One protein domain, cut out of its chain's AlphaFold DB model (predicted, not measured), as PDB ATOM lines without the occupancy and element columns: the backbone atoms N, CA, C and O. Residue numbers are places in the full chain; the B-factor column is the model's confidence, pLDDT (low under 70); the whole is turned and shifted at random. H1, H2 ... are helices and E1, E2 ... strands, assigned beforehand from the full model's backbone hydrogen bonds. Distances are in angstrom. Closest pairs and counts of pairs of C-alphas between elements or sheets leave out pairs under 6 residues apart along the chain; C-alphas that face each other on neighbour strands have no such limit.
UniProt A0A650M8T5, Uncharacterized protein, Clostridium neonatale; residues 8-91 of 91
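This is residues 8 to 91 of the 91 residues of an uncharacterized protein of Clostridium neonatale (UniProt A0A650M8T5). A small ribbon of two parallel strands, E1 and E2, sits between H3 and H4, and a helical hairpin, H1 and H2, reaches away from it to a long loop, residues 28 to 45. The 84 printed residues, mostly helix by class, run E1 H1 H2 H3 E2 H4; the whole is loose, radius of gyration of the C-alphas 15.6 A, spanning 44 by 33 by 23 A.

E1 is residues 8 to 10, from C-alpha 8 at (-32.499, -33.072, -25.208), and E2 residues 76 to 79. H1 is residues 14 to 27, 19.9 A; H2 46 to 53; H3 59 to 71, 18.0 A; H4 82 to 88, ending at C-alpha 88 (-41.430, -36.272, -25.310).

E1 and E2 are parallel at 27 degrees, N 9 and O 77 being 2.8 A apart. With H1, H2 and H3 between them they form a strand-helix-strand unit, parallel neighbours joined through helices. The closest C-alphas of E2 and H4, Cys 79 and Val 85, are 5.7 A apart; of H3 and E2, Cys 69 and Val 76, 6.0 A. H1, with residues 14 to 18 alone, touches H2, closest C-alphas Arg 14 and Leu 53, 5.6 A, at a steep tilt of 41 degrees, opposite ways. H3 and H4 are apart. In H1, H2, H3 and H4 every O i to N i+4 pair is within hydrogen-bond range.

The C-alphas of Lys 30 and Asp 74 are farthest apart, 44.0 A. The printed part has no cut; the H1 to H2 link is long. Residues 58 to 64 stand free. Residues 29 to 42 and 91 have pLDDT under 70.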
ATOM      1  N   ILE A   8     -31.331 -33.951 -25.144       95.62
ATOM      2  CA  ILE A   8     -32.499 -33.072 -25.208       95.62
ATOM      3  C   ILE A   8     -32.068 -31.706 -25.740       95.62
ATOM      4  O   ILE A   8     -31.301 -30.988 -25.097       95.62
ATOM      5  N   PHE A   9     -32.582 -31.321 -26.907       95.94
ATOM      6  CA  PHE A   9     -32.341 -30.008 -27.490       95.94
ATOM      7  C   PHE A   9     -33.549 -29.084 -27.300       95.94
ATOM      8  O   PHE A   9     -34.555 -29.183 -28.004       95.94
ATOM      9  N   MET A  10     -33.429 -28.148 -26.357       95.12
ATOM     10  CA  MET A  10     -34.435 -27.122 -26.055       95.12
ATOM     11  C   MET A  10     -34.373 -25.950 -27.050       95.12
ATOM     12  O   MET A  10     -33.836 -24.877 -26.766       95.12
ATOM     13  N   ASN A  11     -34.933 -26.146 -28.241       95.62
ATOM     14  CA  ASN A  11     -34.950 -25.167 -29.324       95.62
ATOM     15  C   ASN A  11     -36.136 -24.187 -29.232       95.62
ATOM     16  O   ASN A  11     -36.945 -24.068 -30.154       95.62
ATOM     17  N   PHE A  12     -36.249 -23.477 -28.110       96.00
ATOM     18  CA  PHE A  12     -37.332 -22.514 -27.899       96.00
ATOM     19  C   PHE A  12     -37.146 -21.218 -28.712       96.00
ATOM     20  O   PHE A  12     -36.004 -20.788 -28.943       96.00
ATOM     21  N   PRO A  13     -38.249 -20.531 -29.083       94.69
ATOM     22  CA  PRO A  13     -38.193 -19.230 -29.737       94.69
ATOM     23  C   PRO A  13     -37.453 -18.186 -28.897       94.69
ATOM     24  O   PRO A  13     -37.628 -18.094 -27.681       94.69
ATOM     25  N   ARG A  14     -36.666 -17.331 -29.561       94.88
ATOM     26  CA  ARG A  14     -35.813 -16.330 -28.895       94.88
ATOM     27  C   ARG A  14     -36.580 -15.385 -27.964       94.88
ATOM     28  O   ARG A  14     -36.078 -15.068 -26.894       94.88
ATOM     29  N   HIS A  15     -37.800 -14.987 -28.332       94.56
ATOM     30  CA  HIS A  15     -38.624 -14.090 -27.518       94.56
ATOM     31  C   HIS A  15     -39.094 -14.765 -26.219       94.56
ATOM     32  O   HIS A  15     -39.151 -14.115 -25.179       94.56
ATOM     33  N   VAL A  16     -39.357 -16.079 -26.249       95.19
ATOM     34  CA  VAL A  16     -39.692 -16.860 -25.050       95.19
ATOM     35  C   VAL A  16     -38.470 -16.967 -24.141       95.19
ATOM     36  O   VAL A  16     -38.575 -16.693 -22.947       95.19
ATOM     37  N   CYS A  17     -37.301 -17.308 -24.695       94.94
ATOM     38  CA  CYS A  17     -36.045 -17.347 -23.937       94.94
ATOM     39  C   CYS A  17     -35.739 -15.996 -23.286       94.94
ATOM     40  O   CYS A  17     -35.468 -15.944 -22.090       94.94
ATOM     41  N   PHE A  18     -35.846 -14.911 -24.055       95.75
ATOM     42  CA  PHE A  18     -35.593 -13.560 -23.577       95.75
ATOM     43  C   PHE A  18     -36.569 -13.158 -22.471       95.75
ATOM     44  O   PHE A  18     -36.132 -12.746 -21.401       95.75
ATOM     45  N   LYS A  19     -37.880 -13.357 -22.669       95.06
ATOM     46  CA  LYS A  19     -38.898 -13.054 -21.651       95.06
ATOM     47  C   LYS A  19     -38.651 -13.823 -20.354       95.06
ATOM     48  O   LYS A  19     -38.808 -13.255 -19.279       95.06
ATOM     49  N   GLN A  20     -38.271 -15.098 -20.436       92.81
ATOM     50  CA  GLN A  20     -37.970 -15.903 -19.250       92.81
ATOM     51  C   GLN A  20     -36.697 -15.430 -18.543       92.81
ATOM     52  O   GLN A  20     -36.711 -15.280 -17.323       92.81
ATOM     53  N   ALA A  21     -35.630 -15.144 -19.294       91.81
ATOM     54  CA  ALA A  21     -34.383 -14.628 -18.738       91.81
ATOM     55  C   ALA A  21     -34.589 -13.250 -18.080       91.81
ATOM     56  O   ALA A  21     -34.159 -13.037 -16.950       91.81
ATOM     57  N   TYR A  22     -35.338 -12.360 -18.734       91.56
ATOM     58  CA  TYR A  22     -35.689 -11.048 -18.200       91.56
ATOM     59  C   TYR A  22     -36.589 -11.142 -16.961       91.56
ATOM     60  O   TYR A  22     -36.325 -10.494 -15.953       91.56
ATOM     61  N   LYS A  23     -37.618 -12.002 -16.982       90.44
ATOM     62  CA  LYS A  23     -38.466 -12.257 -15.806       90.44
ATOM     63  C   LYS A  23     -37.641 -12.772 -14.624       90.44
ATOM     64  O   LYS A  23     -37.876 -12.352 -13.496       90.44
ATOM     65  N   ARG A  24     -36.678 -13.662 -14.879       86.50
ATOM     66  CA  ARG A  24     -35.775 -14.168 -13.840       86.50
ATOM     67  C   ARG A  24     -34.939 -13.038 -13.244       86.50
ATOM     68  O   ARG A  24     -34.933 -12.894 -12.030       86.50
ATOM     69  N   TYR A  25     -34.344 -12.200 -14.091       86.56
ATOM     70  CA  TYR A  25     -33.608 -11.017 -13.648       86.56
ATOM     71  C   TYR A  25     -34.461 -10.091 -12.767       86.56
ATOM     72  O   TYR A  25     -33.995  -9.648 -11.722       86.56
ATOM     73  N   LEU A  26     -35.722  -9.834 -13.134       85.56
ATOM     74  CA  LEU A  26     -36.622  -9.016 -12.314       85.56
ATOM     75  C   LEU A  26     -36.920  -9.651 -10.948       85.56
ATOM     76  O   LEU A  26     -36.933  -8.942  -9.946       85.56
ATOM     77  N   ASN A  27     -37.130 -10.968 -10.899       82.81
ATOM     78  CA  ASN A  27     -37.428 -11.690  -9.659       82.81
ATOM     79  C   ASN A  27     -36.224 -11.761  -8.703       82.81
ATOM     80  O   ASN A  27     -36.409 -11.713  -7.488       82.81
ATOM     81  N   SER A  28     -35.008 -11.865  -9.243       73.69
ATOM     82  CA  SER A  28     -33.757 -11.890  -8.470       73.69
ATOM     83  C   SER A  28     -33.124 -10.505  -8.308       73.69
ATOM     84  O   SER A  28     -31.996 -10.394  -7.832       73.69
ATOM     85  N   LYS A  29     -33.792  -9.425  -8.732       66.00
ATOM     86  CA  LYS A  29     -33.204  -8.083  -8.706       66.00
ATOM     87  C   LYS A  29     -32.870  -7.712  -7.255       66.00
ATOM     88  O   LYS A  29     -33.776  -7.585  -6.434       66.00
ATOM     89  N   LYS A  30     -31.574  -7.521  -6.965       61.75
ATOM     90  CA  LYS A  30     -30.991  -7.268  -5.626       61.75
ATOM     91  C   LYS A  30     -30.955  -8.470  -4.667       61.75
ATOM     92  O   LYS A  30     -30.783  -8.280  -3.467       61.75
ATOM     93  N   LYS A  31     -31.130  -9.694  -5.165       63.69
ATOM     94  CA  LYS A  31     -30.957 -10.923  -4.382       63.69
ATOM     95  C   LYS A  31     -29.929 -11.809  -5.069       63.69
ATOM     96  O   LYS A  31     -30.039 -12.074  -6.265       63.69
ATOM     97  N   VAL A  32     -28.946 -12.287  -4.309       63.25
ATOM     98  CA  VAL A  32     -28.102 -13.393  -4.767       63.25
ATOM     99  C   VAL A  32     -29.020 -14.603  -4.888       63.25
ATOM    100  O   VAL A  32     -29.730 -14.957  -3.946       63.25
ATOM    101  N   ARG A  33     -29.089 -15.193  -6.079       66.38
ATOM    102  CA  ARG A  33     -29.837 -16.434  -6.276       66.38
ATOM    103  C   ARG A  33     -29.183 -17.518  -5.417       66.38
ATOM    104  O   ARG A  33     -27.971 -17.633  -5.456       66.38
ATOM    105  N   GLU A  34     -29.959 -18.360  -4.737       62.94
ATOM    106  CA  GLU A  34     -29.414 -19.452  -3.898       62.94
ATOM    107  C   GLU A  34     -28.443 -20.378  -4.649       62.94
ATOM    108  O   GLU A  34     -27.531 -20.948  -4.064       62.94
ATOM    109  N   SER A  35     -28.618 -20.519  -5.966       68.19
ATOM    110  CA  SER A  35     -27.730 -21.311  -6.820       68.19
ATOM    111  C   SER A  35     -26.481 -20.560  -7.308       68.19
ATOM    112  O   SER A  35     -25.779 -21.077  -8.173       68.19
ATOM    113  N   MET A  36     -26.272 -19.314  -6.885       64.81
ATOM    114  CA  MET A  36     -25.132 -18.469  -7.241       64.81
ATOM    115  C   MET A  36     -24.289 -18.230  -5.991       64.81
ATOM    116  O   MET A  36     -24.827 -18.098  -4.895       64.81
ATOM    117  N   SER A  37     -22.970 -18.153  -6.162       66.75
ATOM    118  CA  SER A  37     -22.061 -17.833  -5.063       66.75
ATOM    119  C   SER A  37     -22.396 -16.475  -4.439       66.75
ATOM    120  O   SER A  37     -22.826 -15.544  -5.129       66.75
ATOM    121  N   GLU A  38     -22.171 -16.373  -3.129       67.88
ATOM    122  CA  GLU A  38     -22.394 -15.159  -2.348       67.88
ATOM    123  C   GLU A  38     -21.665 -13.955  -2.975       67.88
ATOM    124  O   GLU A  38     -20.521 -14.062  -3.418       67.88
ATOM    125  N   GLY A  39     -22.360 -12.818  -3.087       66.81
ATOM    126  CA  GLY A  39     -21.830 -11.598  -3.710       66.81
ATOM    127  C   GLY A  39     -21.959 -11.505  -5.238       66.81
ATOM    128  O   GLY A  39     -21.583 -10.482  -5.809       66.81
ATOM    129  N   CYS A  40     -22.516 -12.510  -5.928       64.75
ATOM    130  CA  CYS A  40     -22.760 -12.418  -7.369       64.75
ATOM    131  C   CYS A  40     -24.160 -11.855  -7.671       64.75
ATOM    132  O   CYS A  40     -25.156 -12.585  -7.693       64.75
ATOM    133  N   GLU A  41     -24.245 -10.544  -7.911       64.81
ATOM    134  CA  GLU A  41     -25.477  -9.924  -8.401       64.81
ATOM    135  C   GLU A  41     -25.804 -10.400  -9.823       64.81
ATOM    136  O   GLU A  41     -24.950 -10.441 -10.710       64.81
ATOM    137  N   GLU A  42     -27.069 -10.754 -10.062       67.25
ATOM    138  CA  GLU A  42     -27.509 -11.201 -11.381       67.25
ATOM    139  C   GLU A  42     -27.452 -10.024 -12.374       67.25
ATOM    140  O   GLU A  42     -28.281  -9.115 -12.339       67.25
ATOM    141  N   LYS A  43     -26.457 -10.028 -13.268       73.50
ATOM    142  CA  LYS A  43     -26.289  -9.017 -14.319       73.50
ATOM    143  C   LYS A  43     -27.097  -9.410 -15.556       73.50
ATOM    144  O   LYS A  43     -26.901 -10.479 -16.129       73.50
ATOM    145  N   PHE A  44     -27.987  -8.523 -15.986       84.44
ATOM    146  CA  PHE A  44     -28.679  -8.620 -17.271       84.44
ATOM    147  C   PHE A  44     -28.279  -7.417 -18.120       84.44
ATOM    148  O   PHE A  44     -28.977  -6.405 -18.163       84.44
ATOM    149  N   ASP A  45     -27.094  -7.488 -18.719       88.50
ATOM    150  CA  ASP A  45     -26.574  -6.413 -19.554       88.50
ATOM    151  C   ASP A  45     -27.032  -6.530 -21.013       88.50
ATOM    152  O   ASP A  45     -27.657  -7.503 -21.451       88.50
ATOM    153  N   PHE A  46     -26.747  -5.472 -21.769       89.06
ATOM    154  CA  PHE A  46     -27.081  -5.402 -23.184       89.06
ATOM    155  C   PHE A  46     -26.377  -6.492 -24.002       89.06
ATOM    156  O   PHE A  46     -26.979  -7.038 -24.924       89.06
ATOM    157  N   GLU A  47     -25.135  -6.843 -23.659       92.88
ATOM    158  CA  GLU A  47     -24.393  -7.905 -24.343       92.88
ATOM    159  C   GLU A  47     -25.094  -9.258 -24.185       92.88
ATOM    160  O   GLU A  47     -25.326  -9.959 -25.172       92.88
ATOM    161  N   PHE A  48     -25.542  -9.588 -22.973       91.25
ATOM    162  CA  PHE A  48     -26.303 -10.801 -22.704       91.25
ATOM    163  C   PHE A  48     -27.655 -10.809 -23.432       91.25
ATOM    164  O   PHE A  48     -28.032 -11.805 -24.059       91.25
ATOM    165  N   ALA A  49     -28.372  -9.681 -23.419       93.56
ATOM    166  CA  ALA A  49     -29.622  -9.519 -24.157       93.56
ATOM    167  C   ALA A  49     -29.434  -9.726 -25.672       93.56
ATOM    168  O   ALA A  49     -30.174 -10.497 -26.299       93.56
ATOM    169  N   LYS A  50     -28.417  -9.079 -26.254       94.69
ATOM    170  CA  LYS A  50     -28.042  -9.210 -27.667       94.69
ATOM    171  C   LYS A  50     -27.662 -10.648 -27.999       94.69
ATOM    172  O   LYS A  50     -28.097 -11.167 -29.029       94.69
ATOM    173  N   TRP A  51     -26.943 -11.329 -27.112       94.50
ATOM    174  CA  TRP A  51     -26.564 -12.721 -27.314       94.50
ATOM    175  C   TRP A  51     -27.779 -13.655 -27.393       94.50
ATOM    176  O   TRP A  51     -27.863 -14.468 -28.315       94.50
ATOM    177  N   ILE A  52     -28.763 -13.503 -26.497       93.81
ATOM    178  CA  ILE A  52     -29.998 -14.313 -26.515       93.81
ATOM    179  C   ILE A  52     -30.774 -14.118 -27.827       93.81
ATOM    180  O   ILE A  52     -31.325 -15.079 -28.384       93.81
ATOM    181  N   LEU A  53     -30.860 -12.873 -28.298       94.62
ATOM    182  CA  LEU A  53     -31.706 -12.491 -29.425       94.62
ATOM    183  C   LEU A  53     -31.028 -12.685 -30.789       94.62
ATOM    184  O   LEU A  53     -31.724 -12.993 -31.764       94.62
ATOM    185  N   ILE A  54     -29.708 -12.507 -30.868       94.25
ATOM    186  CA  ILE A  54     -28.957 -12.379 -32.122       94.25
ATOM    187  C   ILE A  54     -27.737 -13.300 -32.127       94.25
ATOM    188  O   ILE A  54     -27.735 -14.276 -32.879       94.25
ATOM    189  N   ASP A  55     -26.719 -13.034 -31.304       93.62
ATOM    190  CA  ASP A  55     -25.388 -13.632 -31.507       93.62
ATOM    191  C   ASP A  55     -25.393 -15.152 -31.281       93.62
ATOM    192  O   ASP A  55     -24.918 -15.918 -32.128       93.62
ATOM    193  N   GLY A  56     -26.047 -15.610 -30.209       91.94
ATOM    194  CA  GLY A  56     -26.274 -17.028 -29.911       91.94
ATOM    195  C   GLY A  56     -27.253 -17.717 -30.872       91.94
ATOM    196  O   GLY A  56     -27.438 -18.933 -30.817       91.94
ATOM    197  N   ARG A  57     -27.883 -16.956 -31.775       92.25
ATOM    198  CA  ARG A  57     -28.798 -17.432 -32.827       92.25
ATOM    199  C   ARG A  57     -28.224 -17.248 -34.235       92.25
ATOM    200  O   ARG A  57     -28.955 -17.438 -35.214       92.25
ATOM    201  N   SER A  58     -26.944 -16.893 -34.340       95.00
ATOM    202  CA  SER A  58     -26.254 -16.728 -35.617       95.00
ATOM    203  C   SER A  58     -26.198 -18.035 -36.417       95.00
ATOM    204  O   SER A  58     -26.380 -19.134 -35.882       95.00
ATOM    205  N   LYS A  59     -25.942 -17.911 -37.726       94.94
ATOM    206  CA  LYS A  59     -25.869 -19.039 -38.670       94.94
ATOM    207  C   LYS A  59     -24.915 -20.137 -38.184       94.94
ATOM    208  O   LYS A  59     -25.308 -21.295 -38.135       94.94
ATOM    209  N   LYS A  60     -23.741 -19.745 -37.677       95.69
ATOM    210  CA  LYS A  60     -22.743 -20.651 -37.088       95.69
ATOM    211  C   LYS A  60     -23.324 -21.559 -35.995       95.69
ATOM    212  O   LYS A  60     -23.047 -22.755 -35.974       95.69
ATOM    213  N   TYR A  61     -24.114 -21.007 -35.069       93.88
ATOM    214  CA  TYR A  61     -24.725 -21.812 -34.004       93.88
ATOM    215  C   TYR A  61     -25.839 -22.706 -34.537       93.88
ATOM    216  O   TYR A  61     -25.929 -23.856 -34.116       93.88
ATOM    217  N   LYS A  62     -26.654 -22.212 -35.478       93.38
ATOM    218  CA  LYS A  62     -27.703 -23.019 -36.118       93.38
ATOM    219  C   LYS A  62     -27.120 -24.252 -36.803       93.38
ATOM    220  O   LYS A  62     -27.504 -25.360 -36.449       93.38
ATOM    221  N   GLU A  63     -26.126 -24.060 -37.665       96.56
ATOM    222  CA  GLU A  63     -25.442 -25.147 -38.374       96.56
ATOM    223  C   GLU A  63     -24.802 -26.136 -37.395       96.56
ATOM    224  O   GLU A  63     -24.911 -27.349 -37.552       96.56
ATOM    225  N   ARG A  64     -24.180 -25.634 -36.318       95.19
ATOM    226  CA  ARG A  64     -23.627 -26.495 -35.268       95.19
ATOM    227  C   ARG A  64     -24.700 -27.376 -34.623       95.19
ATOM    228  O   ARG A  64     -24.455 -28.566 -34.433       95.19
ATOM    229  N   TYR A  65     -25.854 -26.816 -34.258       94.50
ATOM    230  CA  TYR A  65     -26.934 -27.587 -33.636       94.50
ATOM    231  C   TYR A  65     -27.578 -28.567 -34.614       94.50
ATOM    232  O   TYR A  65     -27.835 -29.704 -34.227       94.50
ATOM    233  N   GLU A  66     -27.774 -28.172 -35.872       95.25
ATOM    234  CA  GLU A  66     -28.255 -29.059 -36.938       95.25
ATOM    235  C   GLU A  66     -27.309 -30.247 -37.132       95.25
ATOM    236  O   GLU A  66     -27.749 -31.394 -37.108       95.25
ATOM    237  N   ASN A  67     -25.999 -30.000 -37.189       96.56
ATOM    238  CA  ASN A  67     -24.992 -31.055 -37.287       96.56
ATOM    239  C   ASN A  67     -25.032 -32.019 -36.094       96.56
ATOM    240  O   ASN A  67     -24.918 -33.228 -36.278       96.56
ATOM    241  N   ILE A  68     -25.221 -31.512 -34.871       94.56
ATOM    242  CA  ILE A  68     -25.367 -32.352 -33.671       94.56
ATOM    243  C   ILE A  68     -26.648 -33.190 -33.746       94.56
ATOM    244  O   ILE A  68     -26.597 -34.392 -33.483       94.56
ATOM    245  N   CYS A  69     -27.771 -32.576 -34.127       95.25
ATOM    246  CA  CYS A  69     -29.052 -33.267 -34.262       95.25
ATOM    247  C   CYS A  69     -28.978 -34.368 -35.324       95.25
ATOM    248  O   CYS A  69     -29.464 -35.467 -35.089       95.25
ATOM    249  N   ASN A  70     -28.313 -34.108 -36.451       96.06
ATOM    250  CA  ASN A  70     -28.130 -35.086 -37.521       96.06
ATOM    251  C   ASN A  70     -27.187 -36.222 -37.109       96.06
ATOM    252  O   ASN A  70     -27.469 -37.389 -37.378       96.06
ATOM    253  N   LYS A  71     -26.081 -35.893 -36.429       96.69
ATOM    254  CA  LYS A  71     -25.072 -36.870 -35.996       96.69
ATOM    255  C   LYS A  71     -25.598 -37.858 -34.954       96.69
ATOM    256  O   LYS A  71     -25.132 -38.991 -34.926       96.69
ATOM    257  N   TYR A  72     -26.526 -37.429 -34.102       95.94
ATOM    258  CA  TYR A  72     -27.080 -38.230 -33.004       95.94
ATOM    259  C   TYR A  72     -28.604 -38.373 -33.112       95.94
ATOM    260  O   TYR A  72     -29.305 -38.377 -32.100       95.94
ATOM    261  N   LYS A  73     -29.128 -38.431 -34.342       95.06
ATOM    262  CA  LYS A  73     -30.573 -38.426 -34.637       95.06
ATOM    263  C   LYS A  73     -31.360 -39.525 -33.917       95.06
ATOM    264  O   LYS A  73     -32.539 -39.349 -33.649       95.06
ATOM    265  N   ASP A  74     -30.697 -40.634 -33.612       95.31
ATOM    266  CA  ASP A  74     -31.213 -41.807 -32.907       95.31
ATOM    267  C   ASP A  74     -31.538 -41.528 -31.435       95.31
ATOM    268  O   ASP A  74     -32.397 -42.187 -30.858       95.31
ATOM    269  N   LYS A  75     -30.894 -40.520 -30.839       95.38
ATOM    270  CA  LYS A  75     -31.041 -40.195 -29.417       95.38
ATOM    271  C   LYS A  75     -31.319 -38.730 -29.120       95.38
ATOM    272  O   LYS A  75     -31.360 -38.334 -27.954       95.38
ATOM    273  N   VAL A  76     -31.490 -37.903 -30.148       96.75
ATOM    274  CA  VAL A  76     -31.818 -36.485 -29.985       96.75
ATOM    275  C   VAL A  76     -33.329 -36.288 -29.930       96.75
ATOM    276  O   VAL A  76     -34.056 -36.656 -30.847       96.75
ATOM    277  N   ILE A  77     -33.794 -35.611 -28.882       95.88
ATOM    278  CA  ILE A  77     -35.173 -35.142 -28.738       95.88
ATOM    279  C   ILE A  77     -35.166 -33.621 -28.847       95.88
ATOM    280  O   ILE A  77     -34.651 -32.922 -27.975       95.88
ATOM    281  N   VAL A  78     -35.752 -33.089 -29.921       96.06
ATOM    282  CA  VAL A  78     -35.888 -31.638 -30.107       96.06
ATOM    283  C   VAL A  78     -37.211 -31.166 -29.516       96.06
ATOM    284  O   VAL A  78     -38.269 -31.641 -29.930       96.06
ATOM    285  N   CYS A  79     -37.147 -30.194 -28.608       96.81
ATOM    286  CA  CYS A  79     -38.308 -29.548 -28.001       96.81
ATOM    287  C   CYS A  79     -38.374 -28.077 -28.406       96.81
ATOM    288  O   CYS A  79     -37.440 -27.318 -28.153       96.81
ATOM    289  N   ARG A  80     -39.473 -27.662 -29.035       95.56
ATOM    290  CA  ARG A  80     -39.676 -26.295 -29.547       95.56
ATOM    291  C   ARG A  80     -40.592 -25.470 -28.654       95.56
ATOM    292  O   ARG A  80     -40.585 -24.243 -28.730       95.56
ATOM    293  N   ASN A  81     -41.369 -26.126 -27.805       94.88
ATOM    294  CA  ASN A  81     -42.303 -25.518 -26.864       94.88
ATOM    295  C   ASN A  81     -42.459 -26.419 -25.621       94.88
ATOM    296  O   ASN A  81     -41.800 -27.452 -25.506       94.88
ATOM    297  N   ARG A  82     -43.296 -25.996 -24.668       92.50
ATOM    298  CA  ARG A  82     -43.543 -26.752 -23.429       92.50
ATOM    299  C   ARG A  82     -44.287 -28.063 -23.671       92.50
ATOM    300  O   ARG A  82     -44.052 -29.013 -22.935       92.50
ATOM    301  N   ASP A  83     -45.122 -28.130 -24.701       94.31
ATOM    302  CA  ASP A  83     -45.862 -29.350 -25.026       94.31
ATOM    303  C   ASP A  83     -44.923 -30.437 -25.550       94.31
ATOM    304  O   ASP A  83     -45.041 -31.590 -25.154       94.31
ATOM    305  N   ASP A  84     -43.924 -30.077 -26.362       95.94
ATOM    306  CA  ASP A  84     -42.870 -31.008 -26.764       95.94
ATOM    307  C   ASP A  84     -42.107 -31.547 -25.548       95.94
ATOM    308  O   ASP A  84     -41.770 -32.726 -25.527       95.94
ATOM    309  N   VAL A  85     -41.842 -30.709 -24.538       94.44
ATOM    310  CA  VAL A  85     -41.179 -31.157 -23.302       94.44
ATOM    311  C   VAL A  85     -42.053 -32.179 -22.581       94.44
ATOM    312  O   VAL A  85     -41.606 -33.300 -22.347       94.44
ATOM    313  N   ARG A  86     -43.314 -31.828 -22.316       94.19
ATOM    314  CA  ARG A  86     -44.264 -32.703 -21.622       94.19
ATOM    315  C   ARG A  86     -44.449 -34.036 -22.347       94.19
ATOM    316  O   ARG A  86     -44.345 -35.090 -21.742       94.19
ATOM    317  N   ASN A  87     -44.670 -33.995 -23.658       94.19
ATOM    318  CA  ASN A  87     -45.041 -35.180 -24.431       94.19
ATOM    319  C   ASN A  87     -43.849 -36.068 -24.817       94.19
ATOM    320  O   ASN A  87     -44.053 -37.219 -25.191       94.19
ATOM    321  N   ARG A  88     -42.616 -35.540 -24.818       90.94
ATOM    322  CA  ARG A  88     -41.430 -36.272 -25.310       90.94
ATOM    323  C   ARG A  88     -40.408 -36.597 -24.225       90.94
ATOM    324  O   ARG A  88     -39.536 -37.428 -24.473       90.94
ATOM    325  N   ILE A  89     -40.459 -35.922 -23.076       87.44
ATOM    326  CA  ILE A  89     -39.491 -36.091 -21.981       87.44
ATOM    327  C   ILE A  89     -40.170 -36.626 -20.721       87.44
ATOM    328  O   ILE A  89     -39.622 -37.533 -20.107       87.44
ATOM    329  N   GLU A  90     -41.330 -36.088 -20.348       74.88
ATOM    330  CA  GLU A  90     -42.019 -36.389 -19.080       74.88
ATOM    331  C   GLU A  90     -42.960 -37.610 -19.173       74.88
ATOM    332  O   GLU A  90     -44.001 -37.624 -18.520       74.88
ATOM    333  N   VAL A  91     -42.614 -38.610 -20.002       54.78
ATOM    334  CA  VAL A  91     -43.381 -39.870 -20.151       54.78
ATOM    335  C   VAL A  91     -43.300 -40.712 -18.885       54.78
ATOM    336  O   VAL A  91     -42.160 -40.910 -18.402       54.78
TER     337      VAL A  91